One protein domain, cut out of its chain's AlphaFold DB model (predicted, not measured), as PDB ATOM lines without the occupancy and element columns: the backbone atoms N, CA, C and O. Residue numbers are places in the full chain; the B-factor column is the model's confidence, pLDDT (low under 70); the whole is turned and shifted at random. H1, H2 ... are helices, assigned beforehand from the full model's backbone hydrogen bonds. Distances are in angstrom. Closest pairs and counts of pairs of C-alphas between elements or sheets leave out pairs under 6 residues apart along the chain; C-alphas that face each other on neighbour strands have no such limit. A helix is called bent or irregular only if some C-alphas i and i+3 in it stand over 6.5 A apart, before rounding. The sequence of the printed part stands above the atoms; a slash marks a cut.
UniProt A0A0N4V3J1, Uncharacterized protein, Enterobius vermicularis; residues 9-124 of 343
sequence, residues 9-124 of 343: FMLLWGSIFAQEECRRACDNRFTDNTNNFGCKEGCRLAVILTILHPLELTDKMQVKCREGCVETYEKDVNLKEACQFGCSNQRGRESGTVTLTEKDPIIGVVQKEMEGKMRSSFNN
ATOM      1  N   PHE A   9      22.351  18.928  21.717       46.19
ATOM      2  CA  PHE A   9      21.369  17.844  21.587       46.19
ATOM      3  C   PHE A   9      21.643  16.671  22.540       46.19
ATOM      4  O   PHE A   9      20.704  16.130  23.116       46.19
ATOM      5  N   MET A  10      22.911  16.313  22.765       45.88
ATOM      6  CA  MET A  10      23.285  15.266  23.727       45.88
ATOM      7  C   MET A  10      23.046  15.696  25.181       45.88
ATOM      8  O   MET A  10      22.579  14.890  25.982       45.88
ATOM      9  N   LEU A  11      23.286  16.970  25.515       46.34
ATOM     10  CA  LEU A  11      22.948  17.535  26.830       46.34
ATOM     11  C   LEU A  11      21.430  17.563  27.073       46.34
ATOM     12  O   LEU A  11      20.988  17.334  28.194       46.34
ATOM     13  N   LEU A  12      20.637  17.794  26.020       43.38
ATOM     14  CA  LEU A  12      19.172  17.756  26.068       43.38
ATOM     15  C   LEU A  12      18.584  16.339  26.116       43.38
ATOM     16  O   LEU A  12      17.425  16.186  26.484       43.38
ATOM     17  N   TRP A  13      19.331  15.312  25.704       41.25
ATOM     18  CA  TRP A  13      18.876  13.921  25.803       41.25
ATOM     19  C   TRP A  13      19.261  13.301  27.144       41.25
ATOM     20  O   TRP A  13      18.420  12.646  27.751       41.25
ATOM     21  N   GLY A  14      20.471  13.561  27.655       44.78
ATOM     22  CA  GLY A  14      20.874  13.102  28.993       44.78
ATOM     23  C   GLY A  14      19.921  13.587  30.092       44.78
ATOM     24  O   GLY A  14      19.524  12.820  30.958       44.78
ATOM     25  N   SER A  15      19.430  14.821  29.973       44.16
ATOM     26  CA  SER A  15      18.511  15.437  30.933       44.16
ATOM     27  C   SER A  15      17.155  14.738  31.103       44.16
ATOM     28  O   SER A  15      16.535  14.882  32.157       44.16
ATOM     29  N   ILE A  16      16.688  13.987  30.098       49.47
ATOM     30  CA  ILE A  16      15.404  13.268  30.147       49.47
ATOM     31  C   ILE A  16      15.579  11.883  30.794       49.47
ATOM     32  O   ILE A  16      14.700  11.436  31.530       49.47
ATOM     33  N   PHE A  17      16.725  11.221  30.592       49.69
ATOM     34  CA  PHE A  17      16.918   9.832  31.023       49.69
ATOM     35  C   PHE A  17      17.130   9.669  32.544       49.69
ATOM     36  O   PHE A  17      16.540   8.756  33.125       49.69
ATOM     37  N   ALA A  18      17.857  10.555  33.243       54.59
ATOM     38  CA  ALA A  18      18.081  10.385  34.692       54.59
ATOM     39  C   ALA A  18      16.868  10.677  35.581       54.59
ATOM     40  O   ALA A  18      16.694  10.037  36.625       54.59
ATOM     41  N   GLN A  19      16.001  11.623  35.195       59.38
ATOM     42  CA  GLN A  19      14.751  11.840  35.930       59.38
ATOM     43  C   GLN A  19      13.881  10.577  35.879       59.38
ATOM     44  O   GLN A  19      13.200  10.242  36.849       59.38
ATOM     45  N   GLU A  20      13.942   9.849  34.767       66.81
ATOM     46  CA  GLU A  20      13.182   8.630  34.547       66.81
ATOM     47  C   GLU A  20      13.765   7.426  35.305       66.81
ATOM     48  O   GLU A  20      13.003   6.627  35.850       66.81
ATOM     49  N   GLU A  21      15.090   7.341  35.460       76.44
ATOM     50  CA  GLU A  21      15.741   6.332  36.309       76.44
ATOM     51  C   GLU A  21      15.430   6.520  37.798       76.44
ATOM     52  O   GLU A  21      15.054   5.559  38.480       76.44
ATOM     53  N   CYS A  22      15.513   7.756  38.307       81.69
ATOM     54  CA  CYS A  22      15.175   8.046  39.702       81.69
ATOM     55  C   CYS A  22      13.693   7.758  39.980       81.69
ATOM     56  O   CYS A  22      13.348   7.125  40.979       81.69
ATOM     57  N   ARG A  23      12.811   8.132  39.044       82.19
ATOM     58  CA  ARG A  23      11.369   7.887  39.149       82.19
ATOM     59  C   ARG A  23      11.031   6.396  39.140       82.19
ATOM     60  O   ARG A  23      10.262   5.962  39.991       82.19
ATOM     61  N   ARG A  24      11.659   5.603  38.263       84.19
ATOM     62  CA  ARG A  24      11.497   4.138  38.244       84.19
ATOM     63  C   ARG A  24      11.957   3.488  39.545       84.19
ATOM     64  O   ARG A  24      11.307   2.571  40.029       84.19
ATOM     65  N   ALA A  25      13.051   3.959  40.138       86.31
ATOM     66  CA  ALA A  25      13.507   3.436  41.422       86.31
ATOM     67  C   ALA A  25      12.550   3.776  42.576       86.31
ATOM     68  O   ALA A  25      12.348   2.941  43.456       86.31
ATOM     69  N   CYS A  26      11.933   4.964  42.559       86.81
ATOM     70  CA  CYS A  26      10.868   5.317  43.500       86.81
ATOM     71  C   CYS A  26       9.642   4.412  43.335       86.81
ATOM     72  O   CYS A  26       9.152   3.877  44.328       86.81
ATOM     73  N   ASP A  27       9.196   4.201  42.093       89.06
ATOM     74  CA  ASP A  27       8.050   3.342  41.775       89.06
ATOM     75  C   ASP A  27       8.305   1.870  42.158       89.06
ATOM     76  O   ASP A  27       7.394   1.187  42.615       89.06
ATOM     77  N   ASN A  28       9.549   1.392  42.046       89.00
ATOM     78  CA  ASN A  28       9.923   0.030  42.440       89.00
ATOM     79  C   ASN A  28      10.053  -0.157  43.959       89.00
ATOM     80  O   ASN A  28       9.865  -1.267  44.453       89.00
ATOM     81  N   ARG A  29      10.435   0.890  44.703       86.94
ATOM     82  CA  ARG A  29      10.681   0.794  46.151       86.94
ATOM     83  C   ARG A  29       9.433   1.057  46.986       86.94
ATOM     84  O   ARG A  29       9.286   0.447  48.043       86.94
ATOM     85  N   PHE A  30       8.565   1.964  46.546       88.00
ATOM     86  CA  PHE A  30       7.388   2.381  47.302       88.00
ATOM     87  C   PHE A  30       6.111   2.074  46.526       88.00
ATOM     88  O   PHE A  30       5.803   2.718  45.525       88.00
ATOM     89  N   THR A  31       5.337   1.117  47.038       83.38
ATOM     90  CA  THR A  31       3.987   0.808  46.550       83.38
ATOM     91  C   THR A  31       2.957   1.835  47.020       83.38
ATOM     92  O   THR A  31       1.945   2.043  46.356       83.38
ATOM     93  N   ASP A  32       3.225   2.504  48.144       87.81
ATOM     94  CA  ASP A  32       2.344   3.523  48.707       87.81
ATOM     95  C   ASP A  32       2.482   4.853  47.966       87.81
ATOM     96  O   ASP A  32       3.576   5.413  47.851       87.81
ATOM     97  N   ASN A  33       1.350   5.407  47.525       85.19
ATOM     98  CA  ASN A  33       1.304   6.657  46.759       85.19
ATOM     99  C   ASN A  33       1.941   7.846  47.498       85.19
ATOM    100  O   ASN A  33       2.549   8.705  46.862       85.19
ATOM    101  N   THR A  34       1.831   7.893  48.825       85.62
ATOM    102  CA  THR A  34       2.392   8.957  49.670       85.62
ATOM    103  C   THR A  34       3.915   8.896  49.721       85.62
ATOM    104  O   THR A  34       4.586   9.874  49.397       85.62
ATOM    105  N   ASN A  35       4.484   7.734  50.039       86.19
ATOM    106  CA  ASN A  35       5.936   7.550  50.080       86.19
ATOM    107  C   ASN A  35       6.550   7.676  48.679       86.19
ATOM    108  O   ASN A  35       7.599   8.291  48.501       86.19
ATOM    109  N   ASN A  36       5.859   7.181  47.652       88.50
ATOM    110  CA  ASN A  36       6.277   7.353  46.267       88.50
ATOM    111  C   ASN A  36       6.297   8.843  45.860       88.50
ATOM    112  O   ASN A  36       7.256   9.304  45.239       88.50
ATOM    113  N   PHE A  37       5.295   9.627  46.276       87.25
ATOM    114  CA  PHE A  37       5.300  11.080  46.091       87.25
ATOM    115  C   PHE A  37       6.504  11.740  46.780       87.25
ATOM    116  O   PHE A  37       7.254  12.457  46.119       87.25
ATOM    117  N   GLY A  38       6.760  11.428  48.057       86.69
ATOM    118  CA  GLY A  38       7.928  11.946  48.783       86.69
ATOM    119  C   GLY A  38       9.255  11.613  48.092       86.69
ATOM    120  O   GLY A  38      10.119  12.476  47.947       86.69
ATOM    121  N   CYS A  39       9.393  10.393  47.570       89.44
ATOM    122  CA  CYS A  39      10.565   9.976  46.799       89.44
ATOM    123  C   CYS A  39      10.738  10.761  45.493       89.44
ATOM    124  O   CYS A  39      11.840  11.218  45.180       89.44
ATOM    125  N   LYS A  40       9.647  10.979  44.750       87.75
ATOM    126  CA  LYS A  40       9.652  11.783  43.519       87.75
ATOM    127  C   LYS A  40      10.024  13.240  43.791       87.75
ATOM    128  O   LYS A  40      10.761  13.822  42.996       87.75
ATOM    129  N   GLU A  41       9.583  13.802  44.913       85.19
ATOM    130  CA  GLU A  41       9.996  15.138  45.357       85.19
ATOM    131  C   GLU A  41      11.493  15.195  45.684       85.19
ATOM    132  O   GLU A  41      12.171  16.126  45.254       85.19
ATOM    133  N   GLY A  42      12.045  14.164  46.330       86.19
ATOM    134  CA  GLY A  42      13.492  14.042  46.542       86.19
ATOM    135  C   GLY A  42      14.289  14.017  45.232       86.19
ATOM    136  O   GLY A  42      15.271  14.744  45.087       86.19
ATOM    137  N   CYS A  43      13.831  13.247  44.237       85.19
ATOM    138  CA  CYS A  43      14.432  13.245  42.898       85.19
ATOM    139  C   CYS A  43      14.367  14.640  42.242       85.19
ATOM    140  O   CYS A  43      15.346  15.089  41.648       85.19
ATOM    141  N   ARG A  44      13.227  15.343  42.346       80.50
ATOM    142  CA  ARG A  44      13.049  16.700  41.791       80.50
ATOM    143  C   ARG A  44      13.973  17.712  42.467       80.50
ATOM    144  O   ARG A  44      14.624  18.489  41.770       80.50
ATOM    145  N   LEU A  45      14.058  17.681  43.795       82.44
ATOM    146  CA  LEU A  45      14.915  18.570  44.579       82.44
ATOM    147  C   LEU A  45      16.392  18.396  44.207       82.44
ATOM    148  O   LEU A  45      17.102  19.382  44.017       82.44
ATOM    149  N   ALA A  46      16.835  17.154  44.025       82.62
ATOM    150  CA  ALA A  46      18.207  16.840  43.647       82.62
ATOM    151  C   ALA A  46      18.581  17.404  42.255       82.62
ATOM    152  O   ALA A  46      19.651  18.004  42.095       82.62
ATOM    153  N   VAL A  47      17.662  17.335  41.273       76.31
ATOM    154  CA  VAL A  47      17.833  18.009  39.969       76.31
ATOM    155  C   VAL A  47      17.993  19.521  40.160       76.31
ATOM    156  O   VAL A  47      18.917  20.121  39.613       76.31
ATOM    157  N   ILE A  48      17.100  20.147  40.931       74.88
ATOM    158  CA  ILE A  48      17.082  21.606  41.111       74.88
ATOM    159  C   ILE A  48      18.378  22.090  41.764       74.88
ATOM    160  O   ILE A  48      18.987  23.045  41.285       74.88
ATOM    161  N   LEU A  49      18.840  21.406  42.810       73.50
ATOM    162  CA  LEU A  49      20.095  21.743  43.481       73.50
ATOM    163  C   LEU A  49      21.300  21.584  42.549       73.50
ATOM    164  O   LEU A  49      22.180  22.442  42.543       73.50
ATOM    165  N   THR A  50      21.299  20.563  41.690       70.75
ATOM    166  CA  THR A  50      22.347  20.368  40.678       70.75
ATOM    167  C   THR A  50      22.384  21.515  39.658       70.75
ATOM    168  O   THR A  50      23.466  21.954  39.264       70.75
ATOM    169  N   ILE A  51      21.225  22.063  39.272       67.88
ATOM    170  CA  ILE A  51      21.130  23.250  38.398       67.88
ATOM    171  C   ILE A  51      21.601  24.510  39.131       67.88
ATOM    172  O   ILE A  51      22.291  25.356  38.554       67.88
ATOM    173  N   LEU A  52      21.227  24.654  40.403       66.81
ATOM    174  CA  LEU A  52      21.637  25.788  41.222       66.81
ATOM    175  C   LEU A  52      23.140  25.757  41.510       66.81
ATOM    176  O   LEU A  52      23.755  26.815  41.557       66.81
ATOM    177  N   HIS A  53      23.775  24.592  41.592       68.19
ATOM    178  CA  HIS A  53      25.191  24.475  41.945       68.19
ATOM    179  C   HIS A  53      25.962  23.578  40.962       68.19
ATOM    180  O   HIS A  53      26.495  22.534  41.342       68.19
ATOM    181  N   PRO A  54      26.118  24.006  39.693       62.88
ATOM    182  CA  PRO A  54      26.699  23.176  38.636       62.88
ATOM    183  C   PRO A  54      28.193  22.881  38.835       62.88
ATOM    184  O   PRO A  54      28.740  22.017  38.156       62.88
ATOM    185  N   LEU A  55      28.870  23.604  39.735       59.75
ATOM    186  CA  LEU A  55      30.299  23.465  40.030       59.75
ATOM    187  C   LEU A  55      30.582  22.699  41.329       59.75
ATOM    188  O   LEU A  55      31.714  22.258  41.523       59.75
ATOM    189  N   GLU A  56      29.587  22.494  42.193       64.81
ATOM    190  CA  GLU A  56      29.786  21.755  43.441       64.81
ATOM    191  C   GLU A  56      29.925  20.243  43.174       64.81
ATOM    192  O   GLU A  56      29.460  19.718  42.154       64.81
ATOM    193  N   LEU A  57      30.642  19.552  44.067       64.94
ATOM    194  CA  LEU A  57      30.784  18.094  44.041       64.94
ATOM    195  C   LEU A  57      29.429  17.432  44.321       64.94
ATOM    196  O   LEU A  57      28.676  17.890  45.185       64.94
ATOM    197  N   THR A  58      29.170  16.310  43.648       67.69
ATOM    198  CA  THR A  58      27.949  15.498  43.792       67.69
ATOM    199  C   THR A  58      27.638  15.139  45.244       67.69
ATOM    200  O   THR A  58      26.478  15.161  45.642       67.69
ATOM    201  N   ASP A  59      28.658  14.908  46.071       74.00
ATOM    202  CA  ASP A  59      28.467  14.523  47.474       74.00
ATOM    203  C   ASP A  59      27.913  15.677  48.322       74.00
ATOM    204  O   ASP A  59      27.011  15.477  49.134       74.00
ATOM    205  N   LYS A  60      28.382  16.912  48.091       77.88
ATOM    206  CA  LYS A  60      27.864  18.104  48.786       77.88
ATOM    207  C   LYS A  60      26.422  18.403  48.382       77.88
ATOM    208  O   LYS A  60      25.610  18.765  49.231       77.88
ATOM    209  N   MET A  61      26.095  18.190  47.108       76.62
ATOM    210  CA  MET A  61      24.726  18.309  46.602       76.62
ATOM    211  C   MET A  61      23.781  17.300  47.246       76.62
ATOM    212  O   MET A  61      22.681  17.663  47.659       76.62
ATOM    213  N   GLN A  62      24.213  16.048  47.394       81.62
ATOM    214  CA  GLN A  62      23.398  15.027  48.050       81.62
ATOM    215  C   GLN A  62      23.152  15.323  49.531       81.62
ATOM    216  O   GLN A  62      22.079  14.998  50.039       81.62
ATOM    217  N   VAL A  63      24.119  15.926  50.230       86.50
ATOM    218  CA  VAL A  63      23.941  16.355  51.625       86.50
ATOM    219  C   VAL A  63      22.904  17.475  51.708       86.50
ATOM    220  O   VAL A  63      21.911  17.303  52.411       86.50
ATOM    221  N   LYS A  64      23.045  18.539  50.904       85.50
ATOM    222  CA  LYS A  64      22.062  19.639  50.846       85.50
ATOM    223  C   LYS A  64      20.660  19.153  50.471       85.50
ATOM    224  O   LYS A  64      19.671  19.595  51.044       85.50
ATOM    225  N   CYS A  65      20.561  18.199  49.545       86.38
ATOM    226  CA  CYS A  65      19.280  17.598  49.176       86.38
ATOM    227  C   CYS A  65      18.638  16.860  50.356       86.38
ATOM    228  O   CYS A  65      17.454  17.036  50.633       86.38
ATOM    229  N   ARG A  66      19.423  16.065  51.100       88.38
ATOM    230  CA  ARG A  66      18.926  15.364  52.290       88.38
ATOM    231  C   ARG A  66      18.504  16.327  53.389       88.38
ATOM    232  O   ARG A  66      17.455  16.100  53.985       88.38
ATOM    233  N   GLU A  67      19.280  17.376  53.637       90.56
ATOM    234  CA  GLU A  67      18.940  18.438  54.592       90.56
ATOM    235  C   GLU A  67      17.631  19.131  54.197       90.56
ATOM    236  O   GLU A  67      16.729  19.241  55.024       90.56
ATOM    237  N   GLY A  68      17.466  19.463  52.914       86.75
ATOM    238  CA  GLY A  68      16.222  20.007  52.372       86.75
ATOM    239  C   GLY A  68      15.017  19.084  52.570       86.75
ATOM    240  O   GLY A  68      13.944  19.541  52.962       86.75
ATOM    241  N   CYS A  69      15.184  17.773  52.378       89.56
ATOM    242  CA  CYS A  69      14.140  16.791  52.686       89.56
ATOM    243  C   CYS A  69      13.786  16.746  54.181       89.56
ATOM    244  O   CYS A  69      12.620  16.548  54.518       89.56
ATOM    245  N   VAL A  70      14.767  16.917  55.076       91.94
ATOM    246  CA  VAL A  70      14.516  16.977  56.527       91.94
ATOM    247  C   VAL A  70      13.754  18.244  56.898       91.94
ATOM    248  O   VAL A  70      12.802  18.150  57.663       91.94
ATOM    249  N   GLU A  71      14.141  19.392  56.336       88.38
ATOM    250  CA  GLU A  71      13.472  20.681  56.557       88.38
ATOM    251  C   GLU A  71      12.030  20.663  56.021       88.38
ATOM    252  O   GLU A  71      11.119  21.185  56.655       88.38
ATOM    253  N   THR A  72      11.800  19.995  54.887       86.06
ATOM    254  CA  THR A  72      10.481  19.932  54.237       86.06
ATOM    255  C   THR A  72       9.504  18.987  54.947       86.06
ATOM    256  O   THR A  72       8.324  19.303  55.080       86.06
ATOM    257  N   TYR A  73       9.975  17.821  55.402       89.19
ATOM    258  CA  TYR A  73       9.132  16.751  55.955       89.19
ATOM    259  C   TYR A  73       9.441  16.452  57.426       89.19
ATOM    260  O   TYR A  73       9.396  15.301  57.855       89.19
ATOM    261  N   GLU A  74       9.747  17.479  58.223       86.50
ATOM    262  CA  GLU A  74      10.141  17.331  59.633       86.50
ATOM    263  C   GLU A  74       9.142  16.492  60.454       86.50
ATOM    264  O   GLU A  74       9.540  15.698  61.307       86.50
ATOM    265  N   LYS A  75       7.844  16.633  60.159       85.19
ATOM    266  CA  LYS A  75       6.742  15.982  60.885       85.19
ATOM    267  C   LYS A  75       6.428  14.562  60.403       85.19
ATOM    268  O   LYS A  75       5.839  13.795  61.158       85.19
ATOM    269  N   ASP A  76       6.841  14.198  59.188       88.44
ATOM    270  CA  ASP A  76       6.451  12.952  58.528       88.44
ATOM    271  C   ASP A  76       7.668  12.053  58.278       88.44
ATOM    272  O   ASP A  76       8.326  12.128  57.238       88.44
ATOM    273  N   VAL A  77       7.945  11.147  59.223       88.19
ATOM    274  CA  VAL A  77       9.122  10.252  59.192       88.19
ATOM    275  C   VAL A  77       9.191   9.434  57.895       88.19
ATOM    276  O   VAL A  77      10.246   9.350  57.271       88.19
ATOM    277  N   ASN A  78       8.053   8.909  57.430       87.25
ATOM    278  CA  ASN A  78       7.990   8.086  56.218       87.25
ATOM    279  C   ASN A  78       8.273   8.898  54.939       87.25
ATOM    280  O   ASN A  78       8.998   8.442  54.054       87.25
ATOM    281  N   LEU A  79       7.751  10.129  54.854       88.19
ATOM    282  CA  LEU A  79       7.995  11.026  53.717       88.19
ATOM    283  C   LEU A  79       9.429  11.549  53.713       88.19
ATOM    284  O   LEU A  79      10.045  11.648  52.650       88.19
ATOM    285  N   LYS A  80       9.983  11.822  54.896       91.00
ATOM    286  CA  LYS A  80      11.381  12.202  55.080       91.00
ATOM    287  C   LYS A  80      12.320  11.121  54.549       91.00
ATOM    288  O   LYS A  80      13.195  11.428  53.741       91.00
ATOM    289  N   GLU A  81      12.128   9.864  54.947       89.75
ATOM    290  CA  GLU A  81      12.948   8.744  54.464       89.75
ATOM    291  C   GLU A  81      12.793   8.520  52.956       89.75
ATOM    292  O   GLU A  81      13.784   8.318  52.247       89.75
ATOM    293  N   ALA A  82      11.566   8.621  52.438       90.31
ATOM    294  CA  ALA A  82      11.313   8.487  51.011       90.31
ATOM    295  C   ALA A  82      11.986   9.604  50.193       90.31
ATOM    296  O   ALA A  82      12.652   9.320  49.197       90.31
ATOM    297  N   CYS A  83      11.897  10.856  50.646       90.69
ATOM    298  CA  CYS A  83      12.555  12.004  50.021       90.69
ATOM    299  C   CYS A  83      14.084  11.858  50.038       90.69
ATOM    300  O   CYS A  83      14.742  12.025  49.009       90.69
ATOM    301  N   GLN A  84      14.664  11.448  51.170       91.56
ATOM    302  CA  GLN A  84      16.104  11.191  51.270       91.56
ATOM    303  C   GLN A  84      16.569  10.064  50.341       91.56
ATOM    304  O   GLN A  84      17.676  10.133  49.790       91.56
ATOM    305  N   PHE A  85      15.736   9.038  50.140       90.88
ATOM    306  CA  PHE A  85      16.011   8.001  49.154       90.88
ATOM    307  C   PHE A  85      16.027   8.570  47.730       90.88
ATOM    308  O   PHE A  85      16.976   8.293  46.996       90.88
ATOM    309  N   GLY A  86      15.063   9.426  47.372       87.81
ATOM    310  CA  GLY A  86      15.044  10.137  46.089       87.81
ATOM    311  C   GLY A  86      16.319  10.954  45.838       87.81
ATOM    312  O   GLY A  86      16.932  10.832  44.779       87.81
ATOM    313  N   CYS A  87      16.792  11.696  46.844       88.19
ATOM    314  CA  CYS A  87      18.060  12.437  46.769       88.19
ATOM    315  C   CYS A  87      19.286  11.530  46.570       88.19
ATOM    316  O   CYS A  87      20.218  11.878  45.849       88.19
ATOM    317  N   SER A  88      19.311  10.372  47.236       86.62
ATOM    318  CA  SER A  88      20.458   9.452  47.204       86.62
ATOM    319  C   SER A  88      20.512   8.628  45.920       86.62
ATOM    320  O   SER A  88      21.577   8.158  45.520       86.62
ATOM    321  N   ASN A  89      19.359   8.425  45.285       82.75
ATOM    322  CA  ASN A  89      19.240   7.600  44.096       82.75
ATOM    323  C   ASN A  89      19.517   8.368  42.794       82.75
ATOM    324  O   ASN A  89      19.606   7.765  41.726       82.75
ATOM    325  N   GLN A  90      19.718   9.685  42.872       72.62
ATOM    326  CA  GLN A  90      20.176  10.459  41.733       72.62
ATOM    327  C   GLN A  90      21.693  10.296  41.557       72.62
ATOM    328  O   GLN A  90      22.505  10.857  42.300       72.62
ATOM    329  N   ARG A  91      22.086   9.483  40.573       58.00
ATOM    330  CA  ARG A  91      23.488   9.282  40.199       58.00
ATOM    331  C   ARG A  91      23.833  10.197  39.032       58.00
ATOM    332  O   ARG A  91      23.608   9.832  37.892       58.00
ATOM    333  N   GLY A  92      24.422  11.354  39.313       51.81
ATOM    334  CA  GLY A  92      25.088  12.147  38.279       51.81
ATOM    335  C   GLY A  92      24.718  13.622  38.244       51.81
ATOM    336  O   GLY A  92      23.758  14.081  38.854       51.81
ATOM    337  N   ARG A  93      25.550  14.370  37.515       52.19
ATOM    338  CA  ARG A  93      25.483  15.822  37.316       52.19
ATOM    339  C   ARG A  93      24.529  16.145  36.164       52.19
ATOM    340  O   ARG A  93      24.934  16.708  35.150       52.19
ATOM    341  N   GLU A  94      23.290  15.682  36.277       52.62
ATOM    342  CA  GLU A  94      22.351  15.691  35.159       52.62
ATOM    343  C   GLU A  94      21.334  16.825  35.295       52.62
ATOM    344  O   GLU A  94      20.558  16.910  36.247       52.62
ATOM    345  N   SER A  95      21.384  17.742  34.331       49.91
ATOM    346  CA  SER A  95      20.579  18.960  34.305       49.91
ATOM    347  C   SER A  95      19.207  18.681  33.698       49.91
ATOM    348  O   SER A  95      19.065  18.730  32.485       49.91
ATOM    349  N   GLY A  96      18.193  18.392  34.512       50.72
ATOM    350  CA  GLY A  96      16.802  18.238  34.061       50.72
ATOM    351  C   GLY A  96      16.032  19.562  33.973       50.72
ATOM    352  O   GLY A  96      16.476  20.593  34.469       50.72
ATOM    353  N   THR A  97      14.839  19.554  33.378       46.56
ATOM    354  CA  THR A  97      13.879  20.661  33.507       46.56
ATOM    355  C   THR A  97      12.818  20.288  34.533       46.56
ATOM    356  O   THR A  97      12.032  19.369  34.329       46.56
ATOM    357  N   VAL A  98      12.773  21.021  35.647       55.62
ATOM    358  CA  VAL A  98      11.758  20.821  36.689       55.62
ATOM    359  C   VAL A  98      10.869  22.052  36.748       55.62
ATOM    360  O   VAL A  98      11.338  23.169  36.946       55.62
ATOM    361  N   THR A  99       9.569  21.852  36.568       50.19
ATOM    362  CA  THR A  99       8.566  22.876  36.859       50.19
ATOM    363  C   THR A  99       8.312  22.885  38.356       50.19
ATOM    364  O   THR A  99       7.976  21.834  38.892       50.19
ATOM    365  N   LEU A 100       8.454  24.028  39.019       54.47
ATOM    366  CA  LEU A 100       8.037  24.219  40.410       54.47
ATOM    367  C   LEU A 100       6.706  24.972  40.444       54.47
ATOM    368  O   LEU A 100       6.481  25.880  39.639       54.47
ATOM    369  N   THR A 101       5.822  24.595  41.360       53.38
ATOM    370  CA  THR A 101       4.601  25.344  41.677       53.38
ATOM    371  C   THR A 101       4.673  25.902  43.095       53.38
ATOM    372  O   THR A 101       5.338  25.323  43.945       53.38
ATOM    373  N   GLU A 102       3.976  27.006  43.380       53.78
ATOM    374  CA  GLU A 102       3.927  27.619  44.726       53.78
ATOM    375  C   GLU A 102       3.385  26.687  45.817       53.78
ATOM    376  O   GLU A 102       3.574  26.934  47.002       53.78
ATOM    377  N   LYS A 103       2.720  25.600  45.417       58.78
ATOM    378  CA  LYS A 103       2.191  24.576  46.320       58.78
ATOM    379  C   LYS A 103       3.176  23.432  46.565       58.78
ATOM    380  O   LYS A 103       2.854  22.527  47.331       58.78
ATOM    381  N   ASP A 104       4.329  23.433  45.896       65.62
ATOM    382  CA  ASP A 104       5.302  22.356  46.025       65.62
ATOM    383  C   ASP A 104       5.989  22.453  47.396       65.62
ATOM    384  O   ASP A 104       6.518  23.509  47.744       65.62
ATOM    385  N   PRO A 105       6.042  21.360  48.172       66.50
ATOM    386  CA  PRO A 105       6.569  21.385  49.536       66.50
ATOM    387  C   PRO A 105       8.063  21.754  49.574       66.50
ATOM    388  O   PRO A 105       8.536  22.367  50.525       66.50
ATOM    389  N   ILE A 106       8.793  21.468  48.495       71.62
ATOM    390  CA  ILE A 106      10.223  21.762  48.352       71.62
ATOM    391  C   ILE A 106      10.534  23.231  48.007       71.62
ATOM    392  O   ILE A 106      11.708  23.608  47.977       71.62
ATOM    393  N   ILE A 107       9.529  24.077  47.735       68.94
ATOM    394  CA  ILE A 107       9.771  25.440  47.235       68.94
ATOM    395  C   ILE A 107      10.501  26.330  48.243       68.94
ATOM    396  O   ILE A 107      11.356  27.117  47.843       68.94
ATOM    397  N   GLY A 108      10.239  26.154  49.543       70.62
ATOM    398  CA  GLY A 108      10.913  26.914  50.600       70.62
ATOM    399  C   GLY A 108      12.423  26.662  50.632       70.62
ATOM    400  O   GLY A 108      13.212  27.599  50.743       70.62
ATOM    401  N   VAL A 109      12.839  25.408  50.433       72.69
ATOM    402  CA  VAL A 109      14.258  25.023  50.364       72.69
ATOM    403  C   VAL A 109      14.913  25.596  49.107       72.69
ATOM    404  O   VAL A 109      16.011  26.150  49.165       72.69
ATOM    405  N   VAL A 110      14.223  25.508  47.965       70.62
ATOM    406  CA  VAL A 110      14.719  26.041  46.688       70.62
ATOM    407  C   VAL A 110      14.880  27.559  46.747       70.62
ATOM    408  O   VAL A 110      15.892  28.081  46.282       70.62
ATOM    409  N   GLN A 111      13.919  28.269  47.339       68.56
ATOM    410  CA  GLN A 111      13.972  29.720  47.489       68.56
ATOM    411  C   GLN A 111      15.144  30.147  48.379       68.56
ATOM    412  O   GLN A 111      15.916  31.018  47.987       68.56
ATOM    413  N   LYS A 112      15.343  29.479  49.520       71.56
ATOM    414  CA  LYS A 112      16.456  29.732  50.448       71.56
ATOM    415  C   LYS A 112      17.826  29.537  49.787       71.56
ATOM    416  O   LYS A 112      18.718  30.372  49.939       71.56
ATOM    417  N   GLU A 113      17.990  28.472  49.002       69.88
ATOM    418  CA  GLU A 113      19.218  28.219  48.234       69.88
ATOM    419  C   GLU A 113      19.417  29.228  47.094       69.88
ATOM    420  O   GLU A 113      20.535  29.694  46.852       69.88
ATOM    421  N   MET A 114      18.339  29.621  46.410       63.41
ATOM    422  CA  MET A 114      18.381  30.629  45.352       63.41
ATOM    423  C   MET A 114      18.750  32.012  45.902       63.41
ATOM    424  O   MET A 114      19.606  32.679  45.325       63.41
ATOM    425  N   GLU A 115      18.179  32.420  47.036       66.19
ATOM    426  CA  GLU A 115      18.511  33.663  47.742       66.19
ATOM    427  C   GLU A 115      19.961  33.655  48.245       66.19
ATOM    428  O   GLU A 115      20.694  34.627  48.041       66.19
ATOM    429  N   GLY A 116      20.415  32.542  48.832       69.75
ATOM    430  CA  GLY A 116      21.801  32.366  49.271       69.75
ATOM    431  C   GLY A 116      22.796  32.481  48.115       69.75
ATOM    432  O   GLY A 116      23.785  33.218  48.201       69.75
ATOM    433  N   LYS A 117      22.498  31.823  46.987       62.56
ATOM    434  CA  LYS A 117      23.317  31.925  45.779       62.56
ATOM    435  C   LYS A 117      23.283  33.333  45.206       62.56
ATOM    436  O   LYS A 117      24.347  33.868  44.917       62.56
ATOM    437  N   MET A 118      22.111  33.952  45.086       60.06
ATOM    438  CA  MET A 118      21.963  35.319  44.588       60.06
ATOM    439  C   MET A 118      22.816  36.271  45.428       60.06
ATOM    440  O   MET A 118      23.645  36.985  44.874       60.06
ATOM    441  N   ARG A 119      22.754  36.180  46.758       61.25
ATOM    442  CA  ARG A 119      23.575  36.982  47.676       61.25
ATOM    443  C   ARG A 119      25.081  36.732  47.518       61.25
ATOM    444  O   ARG A 119      25.858  37.683  47.479       61.25
ATOM    445  N   SER A 120      25.504  35.475  47.363       60.19
ATOM    446  CA  SER A 120      26.916  35.131  47.125       60.19
ATOM    447  C   SER A 120      27.425  35.571  45.746       60.19
ATOM    448  O   SER A 120      28.565  36.013  45.616       60.19
ATOM    449  N   SER A 121      26.576  35.497  44.718       52.41
ATOM    450  CA  SER A 121      26.889  35.942  43.366       52.41
ATOM    451  C   SER A 121      26.921  37.461  43.311       52.41
ATOM    452  O   SER A 121      27.840  37.989  42.715       52.41
ATOM    453  N   PHE A 122      26.031  38.181  43.993       54.41
ATOM    454  CA  PHE A 122      26.116  39.642  44.090       54.41
ATOM    455  C   PHE A 122      27.410  40.109  44.762       54.41
ATOM    456  O   PHE A 122      28.025  41.055  44.276       54.41
ATOM    457  N   ASN A 123      27.884  39.396  45.787       53.16
ATOM    458  CA  ASN A 123      29.167  39.700  46.427       53.16
ATOM    459  C   ASN A 123      30.393  39.383  45.547       53.16
ATOM    460  O   ASN A 123      31.442  39.989  45.742       53.16
ATOM    461  N   ASN A 124      30.274  38.455  44.591       45.34
ATOM    462  CA  ASN A 124      31.396  37.983  43.767       45.34
ATOM    463  C   ASN A 124      31.339  38.425  42.288       45.34
ATOM    464  O   ASN A 124      32.307  38.209  41.563       45.34
TER     465      ASN A 124
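This is residues 9 to 124 of the 343 residues of an uncharacterized protein of Enterobius vermicularis (UniProt A0A0N4V3J1). The longest helix, H1, folds back on H2 as a helical hairpin, and H2 runs through the middle of the domain, packed on by the other four helices. A second helical hairpin, H3 and H4, crosses H2, while H5 runs nearly along H2 and sticks out with residues 118 to 124. The printed part has 116 residues with five named helices in the order H1, H2, H3, H4, H5, no named strand, and the class all helix. It is compact, with a radius of gyration of the C-alphas of 13.8 A, and spans 46 by 38 by 26 A.

H1, residues 9 to 29, touches H2, residues 33 to 52, at a shallow tilt of 29 degrees, opposite ways; their closest C-alphas, those of Cys 26 and Cys 39, are 5.7 A apart. H2 is the hub, touching four helices. It touches H4, residues 77 to 89, at a steep tilt of 45 degrees, the same way, with the C-alphas of Gly 42 and Cys 83 closest at 4.1 A. H1 touches H4 with residues 22 to 26 alone, at a tilt of 37 degrees, only just steep, and the closest C-alphas, those of Cys 22 and Asn 89, are 6.0 A apart. H3, residues 58 to 72, forms a hairpin with H4 at a shallow tilt of 18 degrees, with the C-alphas of Arg 66 and Gln 84 closest at 5.1 A. H3 touches residues 42 to 50 of H2 at a steep tilt of 49 degrees, closest at the C-alphas of Ala 46 and Cys 65, 5.7 A apart. H5, residues 107 to 124, touches H2 with residues 110 to 117 alone, at a shallow tilt of 8 degrees, the same way; the C-alphas of Leu 52 and Met 114 are closest at 7.1 A. H5 touches H3 too, with the C-alphas of Gly 68 and Val 109 closest at 5.7 A. H1 is apart from H3 and H5. Every O i to N i+4 pair is within hydrogen-bond range in H2, H3, H4 and H5; in H1 12 of 17 are.

H1 begins at C-alpha 9 (21.369, 17.844, 21.587) and is 31.8 A long; it is neither bent nor irregular, but only just: C-alphas 15 and 18 are 6.3 A apart. H2 is 28.5 A long from C-alpha 33 (1.304, 6.657, 46.759). H3 measures 20.8 A, H4 18.4 A and H5 25.2 A, ending at C-alpha 124 (31.396, 37.983, 43.767).

The two C-alphas farthest apart, those of Thr 31 and Asn 123, are 46.3 A apart. The printed part has no cut. The link from H4 to H5, residues 90 to 106, is long; the other three are tight. The mean pLDDT of the printed part is 72.7, and 49 residues are under 70, among them residues 9 to 20, 91 to 105 and 113 to 124.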